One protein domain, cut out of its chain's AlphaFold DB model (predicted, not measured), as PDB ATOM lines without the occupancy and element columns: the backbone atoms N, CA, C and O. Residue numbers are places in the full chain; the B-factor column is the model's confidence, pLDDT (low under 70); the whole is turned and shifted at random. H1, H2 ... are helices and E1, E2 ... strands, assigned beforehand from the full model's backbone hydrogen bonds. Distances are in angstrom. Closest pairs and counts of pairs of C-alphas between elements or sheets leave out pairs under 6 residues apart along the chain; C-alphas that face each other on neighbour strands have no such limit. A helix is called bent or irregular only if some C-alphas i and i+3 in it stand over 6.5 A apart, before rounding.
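This is residues 51 to 145 and 278 to 328 of the 334 residues of the protein "Hypothetical protein" of Mantoniella antarctica (UniProt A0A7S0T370). Look for two small three-stranded sheets: a strongly twisted one, E1 E2 E3, and a short one, E4 E6 E5, held between the long helix H6 on one face and the short helix H4 on the other. H3 lies between the two sheets, over E1 and grazing the second sheet, while the loop of residues 81 to 97 runs out from the first sheet as a long arm. The printed part has 146 residues with six named helices and six named strands, in the order E1 E2 E3 E4 H1 H2 H3 H4 H5 E5 E6 H6; the class is mixed, helices and strands. Sheet E1 E2 E3 is antiparallel and sheet E4 E6 E5 is mixed. The whole is compact, with a radius of gyration of the C-alphas of 16.1 A and spans of 52 by 39 by 23 A.

Begin with E1, residues 53 to 60, E2, residues 74 to 80, and E3, residues 98 to 103: they form a meander, each strand the antiparallel neighbour of the one before, and the hairpins E1 and E2, and E2 and E3. Across the first pair, N 54 and O 79 are 2.8 A apart, within hydrogen-bond range; across the second, N 76 and O 100 are 2.8 A apart. E3 and E4, residues 106 to 108, meet only through their link. H1, residues 111 to 114, touches H3, residues 127 to 131, with the closest C-alphas, Ala 113 and Pro 127, 5.4 A apart. H2, residues 117 to 122, is on neither sheet and touches no helix. H3 is on the sheet E1 E2 E3 at a height of 5.2 A, only just over E1, with 3 of its C-alphas falling on that strand; the closest C-alphas, Gly 57 and Pro 127, are 4.0 A apart. In the second sheet, E4 is the parallel neighbour of E6, residues 298 to 300, with N 108 and O 299 2.8 A apart. E6 and E5, residues 291 to 293, are an antiparallel hairpin, with N 291 and O 300 2.8 A apart. This sheet lies in three layers, helices on both faces: H4, residues 134 to 141, over E5 at a height of 7.2 A, and on the opposite face H6, residues 310 to 327, over E6 and only just over E5, at 8.4 A. Both run along the strands; the closest C-alphas are Val 136 and Leu 291, 5.3 A, and Val 299 and Ala 320, 6.3 A. H5, residues 278 to 285, only grazes this sheet and touches H4, with Gly 139 and Ala 280 the closest C-alphas at 5.2 A. Every O i to N i+4 pair is within hydrogen-bond range in H2, H4 and H6, against 2 of 4 in H5 and 0 of 1 in H3, where 2 of 2 O i to N i+3 pairs are; H1 is too short for an i+4 pair.

Find C-alpha 53 at (-20.268, 51.894, 15.338); from there E1 runs 19.5 A to C-alpha 60, bending by 64 degrees at residue 56. E2 spans 19.7 A and E3 14.8 A. H4 measures 10.4 A and H5 11.3 A; H5 is irregular, with C-alphas 279 and 282 7.1 A apart. Find C-alpha 310 at (-28.208, 30.496, 22.378); H6 runs 26.0 A to C-alpha 327 at (-36.785, 38.590, -0.796).

The two C-alphas farthest apart, Asp 89 and Ala 286, are 53.0 A apart. Residues 146 to 277 are not printed, and C-alphas 145 and 278 are 9.0 A apart across that cut. The links E1 to E2 and E2 to E3 are long. The mean pLDDT of the printed part is 90.6, with residues 65 to 70 and residue 83 under 70.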
ATOM      1  N   SER A  51     -16.894  47.146  14.258       93.75
ATOM      2  CA  SER A  51     -17.131  47.447  15.671       93.75
ATOM      3  C   SER A  51     -17.057  48.951  15.947       93.75
ATOM      4  O   SER A  51     -16.729  49.753  15.073       93.75
ATOM      5  N   SER A  52     -17.399  49.346  17.178       91.62
ATOM      6  CA  SER A  52     -17.380  50.747  17.633       91.62
ATOM      7  C   SER A  52     -18.281  51.695  16.829       91.62
ATOM      8  O   SER A  52     -18.144  52.912  16.948       91.62
ATOM      9  N   ARG A  53     -19.235  51.153  16.064       92.88
ATOM     10  CA  ARG A  53     -20.268  51.894  15.338       92.88
ATOM     11  C   ARG A  53     -21.626  51.592  15.940       92.88
ATOM     12  O   ARG A  53     -22.049  50.441  16.007       92.88
ATOM     13  N   ARG A  54     -22.308  52.639  16.380       93.00
ATOM     14  CA  ARG A  54     -23.707  52.575  16.765       93.00
ATOM     15  C   ARG A  54     -24.540  52.993  15.561       93.00
ATOM     16  O   ARG A  54     -24.440  54.139  15.135       93.00
ATOM     17  N   VAL A  55     -25.384  52.092  15.068       95.56
ATOM     18  CA  VAL A  55     -26.425  52.437  14.090       95.56
ATOM     19  C   VAL A  55     -27.442  53.360  14.764       95.56
ATOM     20  O   VAL A  55     -27.884  53.066  15.882       95.56
ATOM     21  N   THR A  56     -27.770  54.471  14.104       94.81
ATOM     22  CA  THR A  56     -28.757  55.477  14.536       94.81
ATOM     23  C   THR A  56     -30.005  55.464  13.659       94.81
ATOM     24  O   THR A  56     -31.076  55.818  14.138       94.81
ATOM     25  N   GLY A  57     -29.905  54.959  12.428       95.69
ATOM     26  CA  GLY A  57     -31.046  54.801  11.536       95.69
ATOM     27  C   GLY A  57     -30.676  54.210  10.180       95.69
ATOM     28  O   GLY A  57     -29.550  53.764   9.949       95.69
ATOM     29  N   PHE A  58     -31.656  54.220   9.289       95.56
ATOM     30  CA  PHE A  58     -31.589  53.738   7.922       95.56
ATOM     31  C   PHE A  58     -32.222  54.777   6.992       95.56
ATOM     32  O   PHE A  58     -33.241  55.382   7.320       95.56
ATOM     33  N   GLU A  59     -31.616  54.973   5.828       94.50
ATOM     34  CA  GLU A  59     -32.097  55.858   4.763       94.50
ATOM     35  C   GLU A  59     -32.350  55.021   3.490       94.50
ATOM     36  O   GLU A  59     -31.658  54.026   3.242       94.50
ATOM     37  N   GLY A  60     -33.335  55.419   2.679       90.81
ATOM     38  CA  GLY A  60     -33.674  54.756   1.414       90.81
ATOM     39  C   GLY A  60     -34.442  53.438   1.575       90.81
ATOM     40  O   GLY A  60     -35.408  53.345   2.343       90.81
ATOM     41  N   GLY A  61     -34.029  52.431   0.805       89.19
ATOM     42  CA  GLY A  61     -34.627  51.101   0.781       89.19
ATOM     43  C   GLY A  61     -35.887  50.969  -0.089       89.19
ATOM     44  O   GLY A  61     -36.438  51.966  -0.576       89.19
ATOM     45  N   PRO A  62     -36.372  49.728  -0.286       88.69
ATOM     46  CA  PRO A  62     -37.541  49.437  -1.111       88.69
ATOM     47  C   PRO A  62     -38.797  50.184  -0.646       88.69
ATOM     48  O   PRO A  62     -39.149  50.152   0.532       88.69
ATOM     49  N   GLY A  63     -39.490  50.835  -1.586       79.56
ATOM     50  CA  GLY A  63     -40.742  51.555  -1.322       79.56
ATOM     51  C   GLY A  63     -40.579  52.882  -0.569       79.56
ATOM     52  O   GLY A  63     -41.517  53.310   0.097       79.56
ATOM     53  N   SER A  64     -39.395  53.505  -0.585       74.75
ATOM     54  CA  SER A  64     -39.202  54.881  -0.101       74.75
ATOM     55  C   SER A  64     -39.668  55.914  -1.146       74.75
ATOM     56  O   SER A  64     -39.450  55.734  -2.341       74.75
ATOM     57  N   ASP A  65     -40.339  56.983  -0.692       62.62
ATOM     58  CA  ASP A  65     -41.112  57.911  -1.543       62.62
ATOM     59  C   ASP A  65     -40.300  59.006  -2.270       62.62
ATOM     60  O   ASP A  65     -40.886  59.823  -2.978       62.62
ATOM     61  N   ALA A  66     -38.969  59.068  -2.153       48.16
ATOM     62  CA  ALA A  66     -38.181  60.073  -2.879       48.16
ATOM     63  C   ALA A  66     -36.692  59.719  -2.981       48.16
ATOM     64  O   ALA A  66     -36.089  59.432  -1.952       48.16
ATOM     65  N   ASP A  67     -36.131  59.813  -4.199       49.19
ATOM     66  CA  ASP A  67     -34.743  60.139  -4.618       49.19
ATOM     67  C   ASP A  67     -33.511  59.568  -3.864       49.19
ATOM     68  O   ASP A  67     -32.369  59.828  -4.251       49.19
ATOM     69  N   ALA A  68     -33.682  58.739  -2.840       48.25
ATOM     70  CA  ALA A  68     -32.617  58.093  -2.088       48.25
ATOM     71  C   ALA A  68     -32.280  56.757  -2.759       48.25
ATOM     72  O   ALA A  68     -32.776  55.708  -2.367       48.25
ATOM     73  N   THR A  69     -31.459  56.883  -3.804       49.47
ATOM     74  CA  THR A  69     -30.913  55.840  -4.682       49.47
ATOM     75  C   THR A  69     -31.966  55.159  -5.569       49.47
ATOM     76  O   THR A  69     -32.798  54.366  -5.142       49.47
ATOM     77  N   ALA A  70     -31.923  55.447  -6.875       54.19
ATOM     78  CA  ALA A  70     -32.825  54.873  -7.887       54.19
ATOM     79  C   ALA A  70     -32.784  53.324  -7.982       54.19
ATOM     80  O   ALA A  70     -33.504  52.732  -8.782       54.19
ATOM     81  N   ASP A  71     -31.933  52.672  -7.186       71.12
ATOM     82  CA  ASP A  71     -31.700  51.232  -7.114       71.12
ATOM     83  C   ASP A  71     -32.476  50.523  -5.979       71.12
ATOM     84  O   ASP A  71     -32.491  49.291  -5.934       71.12
ATOM     85  N   GLY A  72     -33.143  51.264  -5.081       83.06
ATOM     86  CA  GLY A  72     -33.899  50.696  -3.958       83.06
ATOM     87  C   GLY A  72     -33.031  50.055  -2.867       83.06
ATOM     88  O   GLY A  72     -33.514  49.174  -2.146       83.06
ATOM     89  N   LEU A  73     -31.760  50.454  -2.757       91.56
ATOM     90  CA  LEU A  73     -30.833  49.992  -1.726       91.56
ATOM     91  C   LEU A  73     -30.960  50.800  -0.426       91.56
ATOM     92  O   LEU A  73     -31.404  51.944  -0.387       91.56
ATOM     93  N   TRP A  74     -30.553  50.170   0.666       95.06
ATOM     94  CA  TRP A  74     -30.481  50.747   1.996       95.06
ATOM     95  C   TRP A  74     -29.139  51.436   2.233       95.06
ATOM     96  O   TRP A  74     -28.075  50.951   1.829       95.06
ATOM     97  N   THR A  75     -29.207  52.534   2.977       96.00
ATOM     98  CA  THR A  75     -28.065  53.219   3.578       96.00
ATOM     99  C   THR A  75     -28.155  53.098   5.094       96.00
ATOM    100  O   THR A  75     -29.186  53.406   5.687       96.00
ATOM    101  N   VAL A  76     -27.080  52.640   5.733       97.00
ATOM    102  CA  VAL A  76     -26.973  52.541   7.192       97.00
ATOM    103  C   VAL A  76     -26.361  53.829   7.725       97.00
ATOM    104  O   VAL A  76     -25.224  54.167   7.386       97.00
ATOM    105  N   VAL A  77     -27.098  54.525   8.588       96.50
ATOM    106  CA  VAL A  77     -26.630  55.725   9.282       96.50
ATOM    107  C   VAL A  77     -26.096  55.324  10.650       96.50
ATOM    108  O   VAL A  77     -26.754  54.613  11.418       96.50
ATOM    109  N   HIS A  78     -24.872  55.737  10.956       95.62
ATOM    110  CA  HIS A  78     -24.203  55.369  12.197       95.62
ATOM    111  C   HIS A  78     -23.270  56.459  12.703       95.62
ATOM    112  O   HIS A  78     -22.901  57.391  11.995       95.62
ATOM    113  N   ARG A  79     -22.852  56.318  13.956       93.62
ATOM    114  CA  ARG A  79     -21.840  57.161  14.599       93.62
ATOM    115  C   ARG A  79     -20.932  56.320  15.497       93.62
ATOM    116  O   ARG A  79     -21.272  55.172  15.799       93.62
ATOM    117  N   PRO A  80     -19.811  56.861  16.004       91.00
ATOM    118  CA  PRO A  80     -19.036  56.182  17.034       91.00
ATOM    119  C   PRO A  80     -19.904  55.791  18.244       91.00
ATOM    120  O   PRO A  80     -20.719  56.583  18.723       91.00
ATOM    121  N   ALA A  81     -19.728  54.565  18.745       84.81
ATOM    122  CA  ALA A  81     -20.501  54.028  19.872       84.81
ATOM    123  C   ALA A  81     -20.092  54.610  21.240       84.81
ATOM    124  O   ALA A  81     -20.826  54.462  22.218       84.81
ATOM    125  N   GLY A  82     -18.918  55.243  21.313       77.06
ATOM    126  CA  GLY A  82     -18.394  55.866  22.525       77.06
ATOM    127  C   GLY A  82     -19.153  57.132  22.950       77.06
ATOM    128  O   GLY A  82     -20.146  57.510  22.320       77.06
ATOM    129  N   PRO A  83     -18.689  57.796  24.025       69.31
ATOM    130  CA  PRO A  83     -19.217  59.092  24.436       69.31
ATOM    131  C   PRO A  83     -19.185  60.074  23.264       69.31
ATOM    132  O   PRO A  83     -18.209  60.106  22.510       69.31
ATOM    133  N   GLY A  84     -20.250  60.862  23.116       70.50
ATOM    134  CA  GLY A  84     -20.297  61.918  22.111       70.50
ATOM    135  C   GLY A  84     -19.157  62.927  22.303       70.50
ATOM    136  O   GLY A  84     -18.616  63.043  23.412       70.50
ATOM    137  N   PRO A  85     -18.774  63.649  21.238       74.69
ATOM    138  CA  PRO A  85     -17.789  64.714  21.349       74.69
ATOM    139  C   PRO A  85     -18.237  65.747  22.389       74.69
ATOM    140  O   PRO A  85     -19.431  65.956  22.603       74.69
ATOM    141  N   LYS A  86     -17.271  66.381  23.051       81.00
ATOM    142  CA  LYS A  86     -17.512  67.494  23.972       81.00
ATOM    143  C   LYS A  86     -16.748  68.720  23.496       81.00
ATOM    144  O   LYS A  86     -15.681  68.571  22.900       81.00
ATOM    145  N   ASP A  87     -17.295  69.903  23.737       84.75
ATOM    146  CA  ASP A  87     -16.563  71.150  23.532       84.75
ATOM    147  C   ASP A  87     -15.463  71.334  24.598       84.75
ATOM    148  O   ASP A  87     -15.245  70.475  25.459       84.75
ATOM    149  N   GLN A  88     -14.736  72.451  24.520       86.38
ATOM    150  CA  GLN A  88     -13.642  72.764  25.449       86.38
ATOM    151  C   GLN A  88     -14.121  72.936  26.899       86.38
ATOM    152  O   GLN A  88     -13.339  72.722  27.824       86.38
ATOM    153  N   ASP A  89     -15.401  73.257  27.085       86.38
ATOM    154  CA  ASP A  89     -16.046  73.453  28.381       86.38
ATOM    155  C   ASP A  89     -16.692  72.157  28.910       86.38
ATOM    156  O   ASP A  89     -17.230  72.113  30.017       86.38
ATOM    157  N   GLY A  90     -16.608  71.062  28.145       80.38
ATOM    158  CA  GLY A  90     -17.149  69.757  28.506       80.38
ATOM    159  C   GLY A  90     -18.630  69.565  28.170       80.38
ATOM    160  O   GLY A  90     -19.194  68.531  28.558       80.38
ATOM    161  N   ASN A  91     -19.257  70.497  27.446       82.06
ATOM    162  CA  ASN A  91     -20.640  70.368  27.000       82.06
ATOM    163  C   ASN A  91     -20.741  69.368  25.839       82.06
ATOM    164  O   ASN A  91     -19.865  69.350  24.971       82.06
ATOM    165  N   PRO A  92     -21.797  68.536  25.783       77.50
ATOM    166  CA  PRO A  92     -22.009  67.615  24.672       77.50
ATOM    167  C   PRO A  92     -22.163  68.346  23.331       77.50
ATOM    168  O   PRO A  92     -22.952  69.280  23.210       77.50
ATOM    169  N   LEU A  93     -21.453  67.871  22.312       79.25
ATOM    170  CA  LEU A  93     -21.634  68.251  20.915       79.25
ATOM    171  C   LEU A  93     -22.437  67.170  20.185       79.25
ATOM    172  O   LEU A  93     -22.344  65.981  20.508       79.25
ATOM    173  N   ALA A  94     -23.198  67.583  19.169       77.19
ATOM    174  CA  ALA A  94     -23.910  66.645  18.311       77.19
ATOM    175  C   ALA A  94     -22.902  65.701  17.624       77.19
ATOM    176  O   ALA A  94     -21.916  66.173  17.046       77.19
ATOM    177  N   PRO A  95     -23.099  64.375  17.694       78.75
ATOM    178  CA  PRO A  95     -22.205  63.438  17.039       78.75
ATOM    179  C   PRO A  95     -22.337  63.540  15.517       78.75
ATOM    180  O   PRO A  95     -23.441  63.595  14.979       78.75
ATOM    181  N   THR A  96     -21.208  63.517  14.811       84.31
ATOM    182  CA  THR A  96     -21.209  63.454  13.346       84.31
ATOM    183  C   THR A  96     -21.612  62.057  12.884       84.31
ATOM    184  O   THR A  96     -20.924  61.076  13.176       84.31
ATOM    185  N   GLU A  97     -22.709  61.972  12.139       91.19
ATOM    186  CA  GLU A  97     -23.156  60.729  11.517       91.19
ATOM    187  C   GLU A  97     -22.397  60.423  10.222       91.19
ATOM    188  O   GLU A  97     -22.052  61.305   9.436       91.19
ATOM    189  N   THR A  98     -22.185  59.137   9.981       95.00
ATOM    190  CA  THR A  98     -21.580  58.559   8.782       95.00
ATOM    191  C   THR A  98     -22.593  57.642   8.096       95.00
ATOM    192  O   THR A  98     -23.459  57.070   8.758       95.00
ATOM    193  N   ARG A  99     -22.485  57.511   6.769       95.62
ATOM    194  CA  ARG A  99     -23.351  56.665   5.939       95.62
ATOM    195  C   ARG A  99     -22.547  55.566   5.263       95.62
ATOM    196  O   ARG A  99     -21.580  55.862   4.561       95.62
ATOM    197  N   ASP A 100     -22.985  54.328   5.444       95.50
ATOM    198  CA  ASP A 100     -22.544  53.190   4.643       95.50
ATOM    199  C   ASP A 100     -23.682  52.850   3.663       95.50
ATOM    200  O   ASP A 100     -24.811  52.613   4.091       95.50
ATOM    201  N   VAL A 101     -23.413  52.851   2.357       94.44
ATOM    202  CA  VAL A 101     -24.437  52.696   1.302       94.44
ATOM    203  C   VAL A 101     -24.379  51.312   0.649       94.44
ATOM    204  O   VAL A 101     -23.345  50.645   0.699       94.44
ATOM    205  N   GLY A 102     -25.454  50.916  -0.036       92.44
ATOM    206  CA  GLY A 102     -25.435  49.784  -0.972       92.44
ATOM    207  C   GLY A 102     -25.931  48.450  -0.406       92.44
ATOM    208  O   GLY A 102     -25.515  47.394  -0.877       92.44
ATOM    209  N   PHE A 103     -26.811  48.466   0.598       95.06
ATOM    210  CA  PHE A 103     -27.328  47.243   1.219       95.06
ATOM    211  C   PHE A 103     -28.678  46.826   0.624       95.06
ATOM    212  O   PHE A 103     -29.623  47.601   0.596       95.06
ATOM    213  N   ALA A 104     -28.822  45.580   0.176       94.06
ATOM    214  CA  ALA A 104     -30.070  45.123  -0.452       94.06
ATOM    215  C   ALA A 104     -31.200  44.787   0.545       94.06
ATOM    216  O   ALA A 104     -32.367  44.716   0.157       94.06
ATOM    217  N   ALA A 105     -30.857  44.551   1.812       96.12
ATOM    218  CA  ALA A 105     -31.776  44.200   2.893       96.12
ATOM    219  C   ALA A 105     -31.175  44.601   4.249       96.12
ATOM    220  O   ALA A 105     -29.957  44.750   4.371       96.12
ATOM    221  N   VAL A 106     -32.024  44.725   5.270       97.50
ATOM    222  CA  VAL A 106     -31.620  45.014   6.655       97.50
ATOM    223  C   VAL A 106     -32.028  43.858   7.560       97.50
ATOM    224  O   VAL A 106     -33.184  43.438   7.555       97.50
ATOM    225  N   VAL A 107     -31.090  43.371   8.377       98.25
ATOM    226  CA  VAL A 107     -31.362  42.382   9.428       98.25
ATOM    227  C   VAL A 107     -31.051  42.997  10.791       98.25
ATOM    228  O   VAL A 107     -29.897  43.279  11.108       98.25
ATOM    229  N   ALA A 108     -32.082  43.202  11.606       97.88
ATOM    230  CA  ALA A 108     -31.963  43.687  12.973       97.88
ATOM    231  C   ALA A 108     -31.857  42.501  13.944       97.88
ATOM    232  O   ALA A 108     -32.863  41.905  14.327       97.88
ATOM    233  N   ALA A 109     -30.624  42.172  14.340       97.19
ATOM    234  CA  ALA A 109     -30.310  41.043  15.225       97.19
ATOM    235  C   ALA A 109     -30.205  41.417  16.724       97.19
ATOM    236  O   ALA A 109     -29.743  40.622  17.541       97.19
ATOM    237  N   ASP A 110     -30.582  42.646  17.087       93.12
ATOM    238  CA  ASP A 110     -30.560  43.163  18.458       93.12
ATOM    239  C   ASP A 110     -31.916  43.805  18.779       93.12
ATOM    240  O   ASP A 110     -32.284  44.814  18.173       93.12
ATOM    241  N   LYS A 111     -32.640  43.260  19.771       91.69
ATOM    242  CA  LYS A 111     -33.935  43.790  20.244       91.69
ATOM    243  C   LYS A 111     -33.845  45.278  20.617       91.69
ATOM    244  O   LYS A 111     -34.828  46.010  20.504       91.69
ATOM    245  N   GLN A 112     -32.664  45.771  21.008       91.00
ATOM    246  CA  GLN A 112     -32.445  47.183  21.331       91.00
ATOM    247  C   GLN A 112     -32.604  48.129  20.139       91.00
ATOM    248  O   GLN A 112     -32.837  49.319  20.360       91.00
ATOM    249  N   ALA A 113     -32.538  47.641  18.897       95.12
ATOM    250  CA  ALA A 113     -32.760  48.475  17.717       95.12
ATOM    251  C   ALA A 113     -34.186  49.066  17.662       95.12
ATOM    252  O   ALA A 113     -34.384  50.095  17.020       95.12
ATOM    253  N   ALA A 114     -35.149  48.464  18.375       95.88
ATOM    254  CA  ALA A 114     -36.523  48.956  18.530       95.88
ATOM    255  C   ALA A 114     -36.809  49.581  19.911       95.88
ATOM    256  O   ALA A 114     -37.932  49.997  20.199       95.88
ATOM    257  N   SER A 115     -35.810  49.616  20.797       92.19
ATOM    258  CA  SER A 115     -35.982  49.969  22.206       92.19
ATOM    259  C   SER A 115     -35.939  51.473  22.438       92.19
ATOM    260  O   SER A 115     -35.007  52.165  22.017       92.19
ATOM    261  N   ASP A 116     -36.861  51.956  23.273       90.69
ATOM    262  CA  ASP A 116     -36.895  53.341  23.759       90.69
ATOM    263  C   ASP A 116     -35.672  53.710  24.619       90.69
ATOM    264  O   ASP A 116     -35.491  54.870  24.991       90.69
ATOM    265  N   ARG A 117     -34.785  52.747  24.912       87.19
ATOM    266  CA  ARG A 117     -33.449  53.033  25.442       87.19
ATOM    267  C   ARG A 117     -32.704  54.037  24.564       87.19
ATOM    268  O   ARG A 117     -32.002  54.874  25.124       87.19
ATOM    269  N   SER A 118     -32.864  53.969  23.239       89.50
ATOM    270  CA  SER A 118     -32.219  54.913  22.319       89.50
ATOM    271  C   SER A 118     -32.568  56.358  22.674       89.50
ATOM    272  O   SER A 118     -31.672  57.174  22.876       89.50
ATOM    273  N   ARG A 119     -33.858  56.617  22.919       90.50
ATOM    274  CA  ARG A 119     -34.366  57.932  23.322       90.50
ATOM    275  C   ARG A 119     -33.871  58.318  24.708       90.50
ATOM    276  O   ARG A 119     -33.318  59.389  24.901       90.50
ATOM    277  N   ARG A 120     -34.007  57.416  25.683       86.00
ATOM    278  CA  ARG A 120     -33.673  57.712  27.088       86.00
ATOM    279  C   ARG A 120     -32.185  57.937  27.351       86.00
ATOM    280  O   ARG A 120     -31.847  58.664  28.277       86.00
ATOM    281  N   VAL A 121     -31.309  57.231  26.634       82.00
ATOM    282  CA  VAL A 121     -29.862  57.221  26.914       82.00
ATOM    283  C   VAL A 121     -29.085  58.083  25.928       82.00
ATOM    284  O   VAL A 121     -28.068  58.653  26.314       82.00
ATOM    285  N   TYR A 122     -29.534  58.159  24.676       83.69
ATOM    286  CA  TYR A 122     -28.789  58.814  23.604       83.69
ATOM    287  C   TYR A 122     -29.539  59.985  22.961       83.69
ATOM    288  O   TYR A 122     -28.952  60.623  22.099       83.69
ATOM    289  N   ASP A 123     -30.781  60.269  23.371       86.00
ATOM    290  CA  ASP A 123     -31.650  61.279  22.745       86.00
ATOM    291  C   ASP A 123     -31.860  61.041  21.236       86.00
ATOM    292  O   ASP A 123     -31.939  61.952  20.420       86.00
ATOM    293  N   GLU A 124     -31.931  59.763  20.855       88.81
ATOM    294  CA  GLU A 124     -32.068  59.306  19.469       88.81
ATOM    295  C   GLU A 124     -33.322  58.440  19.307       88.81
ATOM    296  O   GLU A 124     -33.637  57.648  20.207       88.81
ATOM    297  N   PRO A 125     -34.023  58.485  18.160       93.81
ATOM    298  CA  PRO A 125     -35.028  57.475  17.863       93.81
ATOM    299  C   PRO A 125     -34.378  56.073  17.797       93.81
ATOM    300  O   PRO A 125     -33.197  55.939  17.467       93.81
ATOM    301  N   PRO A 126     -35.109  54.997  18.130       96.31
ATOM    302  CA  PRO A 126     -34.656  53.640  17.882       96.31
ATOM    303  C   PRO A 126     -34.402  53.448  16.380       96.31
ATOM    304  O   PRO A 126     -35.271  53.792  15.577       96.31
ATOM    305  N   PRO A 127     -33.250  52.884  15.979       96.19
ATOM    306  CA  PRO A 127     -32.858  52.836  14.574       96.19
ATOM    307  C   PRO A 127     -33.898  52.222  13.639       96.19
ATOM    308  O   PRO A 127     -34.110  52.721  12.536       96.19
ATOM    309  N   ILE A 128     -34.582  51.162  14.079       96.81
ATOM    310  CA  ILE A 128     -35.525  50.430  13.226       96.81
ATOM    311  C   ILE A 128     -36.794  51.234  12.900       96.81
ATOM    312  O   ILE A 128     -37.492  50.899  11.950       96.81
ATOM    313  N   GLU A 129     -37.058  52.333  13.616       96.12
ATOM    314  CA  GLU A 129     -38.168  53.249  13.315       96.12
ATOM    315  C   GLU A 129     -38.041  53.833  11.903       96.12
ATOM    316  O   GLU A 129     -38.995  53.833  11.128       96.12
ATOM    317  N   SER A 130     -36.825  54.245  11.533       95.56
ATOM    318  CA  SER A 130     -36.523  54.822  10.216       95.56
ATOM    319  C   SER A 130     -36.629  53.822   9.056       95.56
ATOM    320  O   SER A 130     -36.768  54.229   7.907       95.56
ATOM    321  N   ALA A 131     -36.638  52.516   9.341       95.25
ATOM    322  CA  ALA A 131     -36.809  51.485   8.319       95.25
ATOM    323  C   ALA A 131     -38.269  51.350   7.834       95.25
ATOM    324  O   ALA A 131     -38.518  50.649   6.848       95.25
ATOM    325  N   ALA A 132     -39.227  52.000   8.515       94.81
ATOM    326  CA  ALA A 132     -40.655  51.985   8.185       94.81
ATOM    327  C   ALA A 132     -41.218  50.561   7.984       94.81
ATOM    328  O   ALA A 132     -41.998  50.307   7.067       94.81
ATOM    329  N   ALA A 133     -40.790  49.624   8.837       95.81
ATOM    330  CA  ALA A 133     -41.145  48.208   8.776       95.81
ATOM    331  C   ALA A 133     -42.029  47.809   9.976       95.81
ATOM    332  O   ALA A 133     -41.500  47.280  10.959       95.81
ATOM    333  N   PRO A 134     -43.351  48.077   9.940       95.88
ATOM    334  CA  PRO A 134     -44.230  47.943  11.104       95.88
ATOM    335  C   PRO A 134     -44.258  46.521  11.673       95.88
ATOM    336  O   PRO A 134     -44.141  46.361  12.882       95.88
ATOM    337  N   SER A 135     -44.286  45.483  10.827       96.06
ATOM    338  CA  SER A 135     -44.313  44.086  11.294       96.06
ATOM    339  C   SER A 135     -43.076  43.723  12.126       96.06
ATOM    340  O   SER A 135     -43.162  43.001  13.122       96.06
ATOM    341  N   VAL A 136     -41.908  44.249  11.738       97.50
ATOM    342  CA  VAL A 136     -40.647  44.060  12.470       97.50
ATOM    343  C   VAL A 136     -40.600  44.959  13.702       97.50
ATOM    344  O   VAL A 136     -40.227  44.493  14.775       97.50
ATOM    345  N   TRP A 137     -41.006  46.223  13.575       97.00
ATOM    346  CA  TRP A 137     -41.074  47.181  14.679       97.00
ATOM    347  C   TRP A 137     -41.940  46.665  15.835       97.00
ATOM    348  O   TRP A 137     -41.463  46.575  16.970       97.00
ATOM    349  N   ASP A 138     -43.179  46.276  15.537       96.19
ATOM    350  CA  ASP A 138     -44.142  45.795  16.525       96.19
ATOM    351  C   ASP A 138     -43.654  44.496  17.161       96.19
ATOM    352  O   ASP A 138     -43.628  44.382  18.385       96.19
ATOM    353  N   GLY A 139     -43.164  43.550  16.354       96.12
ATOM    354  CA  GLY A 139     -42.643  42.288  16.867       96.12
ATOM    355  C   GLY A 139     -41.412  42.461  17.758       96.12
ATOM    356  O   GLY A 139     -41.315  41.831  18.805       96.12
ATOM    357  N   MET A 140     -40.472  43.349  17.420       96.12
ATOM    358  CA  MET A 140     -39.294  43.581  18.268       96.12
ATOM    359  C   MET A 140     -39.678  44.214  19.610       96.12
ATOM    360  O   MET A 140     -39.010  43.972  20.622       96.12
ATOM    361  N   ARG A 141     -40.764  44.991  19.633       95.00
ATOM    362  CA  ARG A 141     -41.326  45.620  20.836       95.00
ATOM    363  C   ARG A 141     -42.336  44.741  21.568       95.00
ATOM    364  O   ARG A 141     -42.735  45.096  22.675       95.00
ATOM    365  N   ALA A 142     -42.719  43.606  20.991       93.88
ATOM    366  CA  ALA A 142     -43.598  42.654  21.638       93.88
ATOM    367  C   ALA A 142     -42.862  41.970  22.800       93.88
ATOM    368  O   ALA A 142     -41.724  41.500  22.662       93.88
ATOM    369  N   GLY A 143     -43.511  41.952  23.964       87.00
ATOM    370  CA  GLY A 143     -42.939  41.441  25.208       87.00
ATOM    371  C   GLY A 143     -41.852  42.338  25.812       87.00
ATOM    372  O   GLY A 143     -41.125  43.060  25.118       87.00
ATOM    373  N   GLY A 144     -41.729  42.279  27.135       91.25
ATOM    374  CA  GLY A 144     -40.669  42.938  27.879       91.25
ATOM    375  C   GLY A 144     -39.335  42.197  27.793       91.25
ATOM    376  O   GLY A 144     -39.056  41.385  26.901       91.25
ATOM    377  N   SER A 145     -38.449  42.515  28.728       92.44
ATOM    378  CA  SER A 145     -37.277  41.689  28.999       92.44
ATOM    379  C   SER A 145     -36.905  41.802  30.464       92.44
ATOM    380  O   SER A 145     -37.025  42.861  31.080       92.44
ATOM    381  N   ASP A 278     -41.780  36.204  26.040       90.81
ATOM    382  CA  ASP A 278     -42.303  35.420  24.914       90.81
ATOM    383  C   ASP A 278     -43.183  36.198  23.923       90.81
ATOM    384  O   ASP A 278     -43.593  35.645  22.902       90.81
ATOM    385  N   GLY A 279     -43.428  37.490  24.166       89.50
ATOM    386  CA  GLY A 279     -44.384  38.292  23.397       89.50
ATOM    387  C   GLY A 279     -44.138  38.345  21.883       89.50
ATOM    388  O   GLY A 279     -45.076  38.575  21.128       89.50
ATOM    389  N   ALA A 280     -42.910  38.107  21.416       90.50
ATOM    390  CA  ALA A 280     -42.576  38.091  19.991       90.50
ATOM    391  C   ALA A 280     -42.552  36.682  19.359       90.50
ATOM    392  O   ALA A 280     -42.455  36.574  18.135       90.50
ATOM    393  N   PHE A 281     -42.648  35.602  20.148       94.25
ATOM    394  CA  PHE A 281     -42.488  34.229  19.649       94.25
ATOM    395  C   PHE A 281     -43.588  33.838  18.661       94.25
ATOM    396  O   PHE A 281     -43.290  33.266  17.617       94.25
ATOM    397  N   GLU A 282     -44.847  34.177  18.947       92.81
ATOM    398  CA  GLU A 282     -45.975  33.850  18.064       92.81
ATOM    399  C   GLU A 282     -45.868  34.577  16.715       92.81
ATOM    400  O   GLU A 282     -45.965  33.955  15.655       92.81
ATOM    401  N   MET A 283     -45.575  35.883  16.741       94.00
ATOM    402  CA  MET A 283     -45.380  36.688  15.529       94.00
ATOM    403  C   MET A 283     -44.212  36.166  14.686       94.00
ATOM    404  O   MET A 283     -44.294  36.105  13.459       94.00
ATOM    405  N   ALA A 284     -43.120  35.769  15.341       96.31
ATOM    406  CA  ALA A 284     -41.945  35.241  14.666       96.31
ATOM    407  C   ALA A 284     -42.160  33.823  14.111       96.31
ATOM    408  O   ALA A 284     -41.632  33.485  13.047       96.31
ATOM    409  N   ALA A 285     -42.955  32.991  14.791       95.38
ATOM    410  CA  ALA A 285     -43.266  31.632  14.357       95.38
ATOM    411  C   ALA A 285     -43.945  31.603  12.979       95.38
ATOM    412  O   ALA A 285     -43.647  30.715  12.178       95.38
ATOM    413  N   ALA A 286     -44.764  32.613  12.658       92.94
ATOM    414  CA  ALA A 286     -45.395  32.764  11.343       92.94
ATOM    415  C   ALA A 286     -44.386  32.819  10.178       92.94
ATOM    416  O   ALA A 286     -44.733  32.469   9.053       92.94
ATOM    417  N   ASN A 287     -43.130  33.199  10.447       93.75
ATOM    418  CA  ASN A 287     -42.058  33.260   9.453       93.75
ATOM    419  C   ASN A 287     -40.876  32.334   9.796       93.75
ATOM    420  O   ASN A 287     -39.743  32.594   9.394       93.75
ATOM    421  N   GLY A 288     -41.130  31.247  10.533       93.50
ATOM    422  CA  GLY A 288     -40.123  30.223  10.839       93.50
ATOM    423  C   GLY A 288     -39.176  30.570  11.991       93.50
ATOM    424  O   GLY A 288     -38.145  29.919  12.134       93.50
ATOM    425  N   GLY A 289     -39.512  31.567  12.816       97.25
ATOM    426  CA  GLY A 289     -38.709  31.989  13.967       97.25
ATOM    427  C   GLY A 289     -37.991  33.326  13.779       97.25
ATOM    428  O   GLY A 289     -36.976  33.568  14.428       97.25
ATOM    429  N   CYS A 290     -38.485  34.205  12.910       98.31
ATOM    430  CA  CYS A 290     -38.011  35.585  12.775       98.31
ATOM    431  C   CYS A 290     -39.168  36.529  12.423       98.31
ATOM    432  O   CYS A 290     -40.223  36.102  11.969       98.31
ATOM    433  N   LEU A 291     -38.978  37.829  12.601       98.25
ATOM    434  CA  LEU A 291     -39.915  38.862  12.166       98.25
ATOM    435  C   LEU A 291     -39.562  39.294  10.745       98.25
ATOM    436  O   LEU A 291     -38.383  39.399  10.419       98.25
ATOM    437  N   SER A 292     -40.555  39.567   9.905       97.69
ATOM    438  CA  SER A 292     -40.330  39.807   8.478       97.69
ATOM    439  C   SER A 292     -41.228  40.925   7.964       97.69
ATOM    440  O   SER A 292     -42.427  40.925   8.228       97.69
ATOM    441  N   GLU A 293     -40.647  41.859   7.213       96.50
ATOM    442  CA  GLU A 293     -41.356  42.855   6.411       96.50
ATOM    443  C   GLU A 293     -40.835  42.793   4.959       96.50
ATOM    444  O   GLU A 293     -39.908  43.531   4.591       96.50
ATOM    445  N   PRO A 294     -41.390  41.899   4.114       94.62
ATOM    446  CA  PRO A 294     -40.888  41.671   2.759       94.62
ATOM    447  C   PRO A 294     -40.944  42.910   1.865       94.62
ATOM    448  O   PRO A 294     -40.023  43.137   1.081       94.62
ATOM    449  N   ALA A 295     -41.980  43.743   2.012       92.62
ATOM    450  CA  ALA A 295     -42.151  44.954   1.209       92.62
ATOM    451  C   ALA A 295     -40.998  45.952   1.398       92.62
ATOM    452  O   ALA A 295     -40.644  46.667   0.464       92.62
ATOM    453  N   ARG A 296     -40.385  45.965   2.589       94.12
ATOM    454  CA  ARG A 296     -39.220  46.795   2.928       94.12
ATOM    455  C   ARG A 296     -37.898  46.022   2.862       94.12
ATOM    456  O   ARG A 296     -36.836  46.628   2.963       94.12
ATOM    457  N   LYS A 297     -37.925  44.695   2.694       95.88
ATOM    458  CA  LYS A 297     -36.760  43.802   2.845       95.88
ATOM    459  C   LYS A 297     -36.053  43.979   4.196       95.88
ATOM    460  O   LYS A 297     -34.827  44.096   4.269       95.88
ATOM    461  N   VAL A 298     -36.847  44.036   5.263       97.62
ATOM    462  CA  VAL A 298     -36.365  44.175   6.643       97.62
ATOM    463  C   VAL A 298     -36.748  42.928   7.425       97.62
ATOM    464  O   VAL A 298     -37.879  42.456   7.338       97.62
ATOM    465  N   VAL A 299     -35.808  42.396   8.200       98.38
ATOM    466  CA  VAL A 299     -36.001  41.199   9.024       98.38
ATOM    467  C   VAL A 299     -35.516  41.483  10.442       98.38
ATOM    468  O   VAL A 299     -34.452  42.068  10.628       98.38
ATOM    469  N   GLY A 300     -36.279  41.071  11.450       98.31
ATOM    470  CA  GLY A 300     -35.866  41.090  12.855       98.31
ATOM    471  C   GLY A 300     -35.592  39.672  13.345       98.31
ATOM    472  O   GLY A 300     -36.387  38.773  13.082       98.31
ATOM    473  N   CYS A 301     -34.486  39.444  14.048       98.50
ATOM    474  CA  CYS A 301     -34.148  38.115  14.557       98.50
ATOM    475  C   CYS A 301     -33.374  38.169  15.874       98.50
ATOM    476  O   CYS A 301     -32.804  39.192  16.242       98.50
ATOM    477  N   GLY A 302     -33.371  37.053  16.596       97.38
ATOM    478  CA  GLY A 302     -32.689  36.919  17.876       97.38
ATOM    479  C   GLY A 302     -33.340  35.864  18.758       97.38
ATOM    480  O   GLY A 302     -34.333  35.239  18.392       97.38
ATOM    481  N   ASP A 303     -32.790  35.677  19.952       97.00
ATOM    482  CA  ASP A 303     -33.366  34.808  20.984       97.00
ATOM    483  C   ASP A 303     -34.832  35.172  21.290       97.00
ATOM    484  O   ASP A 303     -35.683  34.294  21.434       97.00
ATOM    485  N   PHE A 304     -35.158  36.465  21.248       96.12
ATOM    486  CA  PHE A 304     -36.515  36.991  21.415       96.12
ATOM    487  C   PHE A 304     -37.526  36.535  20.351       96.12
ATOM    488  O   PHE A 304     -38.705  36.805  20.516       96.12
ATOM    489  N   CYS A 305     -37.117  35.853  19.281       97.44
ATOM    490  CA  CYS A 305     -38.030  35.325  18.261       97.44
ATOM    491  C   CYS A 305     -38.348  33.827  18.420       97.44
ATOM    492  O   CYS A 305     -39.240  33.330  17.737       97.44
ATOM    493  N   VAL A 306     -37.612  33.086  19.258       96.94
ATOM    494  CA  VAL A 306     -37.742  31.616  19.346       96.94
ATOM    495  C   VAL A 306     -37.693  31.127  20.790       96.94
ATOM    496  O   VAL A 306     -38.585  30.415  21.238       96.94
ATOM    497  N   SER A 307     -36.617  31.441  21.509       95.94
ATOM    498  CA  SER A 307     -36.451  31.105  22.926       95.94
ATOM    499  C   SER A 307     -35.274  31.893  23.510       95.94
ATOM    500  O   SER A 307     -34.320  32.155  22.772       95.94
ATOM    501  N   PRO A 308     -35.268  32.199  24.824       95.06
ATOM    502  CA  PRO A 308     -34.218  32.978  25.492       95.06
ATOM    503  C   PRO A 308     -32.942  32.139  25.723       95.06
ATOM    504  O   PRO A 308     -32.459  31.975  26.845       95.06
ATOM    505  N   LYS A 309     -32.433  31.509  24.662       95.81
ATOM    506  CA  LYS A 309     -31.296  30.584  24.649       95.81
ATOM    507  C   LYS A 309     -30.426  30.848  23.423       95.81
ATOM    508  O   LYS A 309     -30.911  31.281  22.380       95.81
ATOM    509  N   VAL A 310     -29.153  30.459  23.513       96.94
ATOM    510  CA  VAL A 310     -28.208  30.496  22.378       96.94
ATOM    511  C   VAL A 310     -28.754  29.732  21.165       96.94
ATOM    512  O   VAL A 310     -28.625  30.197  20.038       96.94
ATOM    513  N   GLU A 311     -29.403  28.587  21.393       96.88
ATOM    514  CA  GLU A 311     -30.061  27.806  20.339       96.88
ATOM    515  C   GLU A 311     -31.178  28.598  19.645       96.88
ATOM    516  O   GLU A 311     -31.205  28.659  18.419       96.88
ATOM    517  N   GLY A 312     -32.052  29.262  20.411       97.31
ATOM    518  CA  GLY A 312     -33.117  30.104  19.865       97.31
ATOM    519  C   GLY A 312     -32.578  31.237  18.995       97.31
ATOM    520  O   GLY A 312     -33.063  31.437  17.883       97.31
ATOM    521  N   ALA A 313     -31.519  31.915  19.449       97.94
ATOM    522  CA  ALA A 313     -30.844  32.942  18.658       97.94
ATOM    523  C   ALA A 313     -30.284  32.391  17.335       97.94
ATOM    524  O   ALA A 313     -30.468  33.005  16.284       97.94
ATOM    525  N   ALA A 314     -29.627  31.226  17.370       97.88
ATOM    526  CA  ALA A 314     -29.053  30.603  16.180       97.88
ATOM    527  C   ALA A 314     -30.131  30.168  15.171       97.88
ATOM    528  O   ALA A 314     -30.000  30.439  13.976       97.88
ATOM    529  N   LEU A 315     -31.215  29.544  15.649       98.44
ATOM    530  CA  LEU A 315     -32.356  29.150  14.817       98.44
ATOM    531  C   LEU A 315     -33.040  30.369  14.188       98.44
ATOM    532  O   LEU A 315     -33.319  30.365  12.990       98.44
ATOM    533  N   SER A 316     -33.236  31.438  14.964       98.56
ATOM    534  CA  SER A 316     -33.813  32.686  14.459       98.56
ATOM    535  C   SER A 316     -32.935  33.346  13.392       98.56
ATOM    536  O   SER A 316     -33.441  33.816  12.373       98.56
ATOM    537  N   GLY A 317     -31.609  33.329  13.567       98.31
ATOM    538  CA  GLY A 317     -30.664  33.805  12.555       98.31
ATOM    539  C   GLY A 317     -30.727  33.005  11.247       98.31
ATOM    540  O   GLY A 317     -30.698  33.591  10.165       98.31
ATOM    541  N   ALA A 318     -30.879  31.680  11.329       98.06
ATOM    542  CA  ALA A 318     -31.059  30.831  10.149       98.06
ATOM    543  C   ALA A 318     -32.391  31.115   9.428       98.06
ATOM    544  O   ALA A 318     -32.413  31.223   8.201       98.06
ATOM    545  N   ALA A 319     -33.482  31.301  10.181       98.44
ATOM    546  CA  ALA A 319     -34.777  31.702   9.630       98.44
ATOM    547  C   ALA A 319     -34.695  33.067   8.928       98.44
ATOM    548  O   ALA A 319     -35.166  33.219   7.800       98.44
ATOM    549  N   ALA A 320     -34.006  34.031   9.542       98.44
ATOM    550  CA  ALA A 320     -33.783  35.347   8.959       98.44
ATOM    551  C   ALA A 320     -33.018  35.280   7.631       98.44
ATOM    552  O   ALA A 320     -33.404  35.935   6.663       98.44
ATOM    553  N   ALA A 321     -31.972  34.453   7.554       97.19
ATOM    554  CA  ALA A 321     -31.235  34.239   6.312       97.19
ATOM    555  C   ALA A 321     -32.133  33.662   5.204       97.19
ATOM    556  O   ALA A 321     -32.076  34.126   4.066       97.19
ATOM    557  N   ALA A 322     -33.004  32.699   5.530       96.81
ATOM    558  CA  ALA A 322     -33.960  32.138   4.575       96.81
ATOM    559  C   ALA A 322     -34.967  33.187   4.066       96.81
ATOM    560  O   ALA A 322     -35.242  33.236   2.868       96.81
ATOM    561  N   GLN A 323     -35.464  34.062   4.949       96.94
ATOM    562  CA  GLN A 323     -36.343  35.173   4.569       96.94
ATOM    563  C   GLN A 323     -35.642  36.160   3.629       96.94
ATOM    564  O   GLN A 323     -36.190  36.503   2.583       96.94
ATOM    565  N   VAL A 324     -34.406  36.568   3.941       96.12
ATOM    566  CA  VAL A 324     -33.625  37.464   3.070       96.12
ATOM    567  C   VAL A 324     -33.405  36.836   1.691       96.12
ATOM    568  O   VAL A 324     -33.613  37.504   0.682       96.12
ATOM    569  N   LEU A 325     -33.051  35.549   1.623       94.62
ATOM    570  CA  LEU A 325     -32.872  34.845   0.348       94.62
ATOM    571  C   LEU A 325     -34.159  34.792  -0.487       94.62
ATOM    572  O   LEU A 325     -34.083  34.861  -1.708       94.62
ATOM    573  N   ALA A 326     -35.330  34.701   0.150       93.25
ATOM    574  CA  ALA A 326     -36.617  34.723  -0.544       93.25
ATOM    575  C   ALA A 326     -37.010  36.123  -1.060       93.25
ATOM    576  O   ALA A 326     -37.766  36.234  -2.023       93.25
ATOM    577  N   MET A 327     -36.508  37.192  -0.428       91.06
ATOM    578  CA  MET A 327     -36.785  38.590  -0.796       91.06
ATOM    579  C   MET A 327     -35.872  39.132  -1.902       91.06
ATOM    580  O   MET A 327     -36.178  40.159  -2.518       91.06
ATOM    581  N   LEU A 328     -34.715  38.503  -2.106       85.62
ATOM    582  CA  LEU A 328     -33.726  38.924  -3.090       85.62
ATOM    583  C   LEU A 328     -33.899  38.139  -4.398       85.62
ATOM    584  O   LEU A 328     -34.289  36.972  -4.374       85.62
TER     585      LEU A 328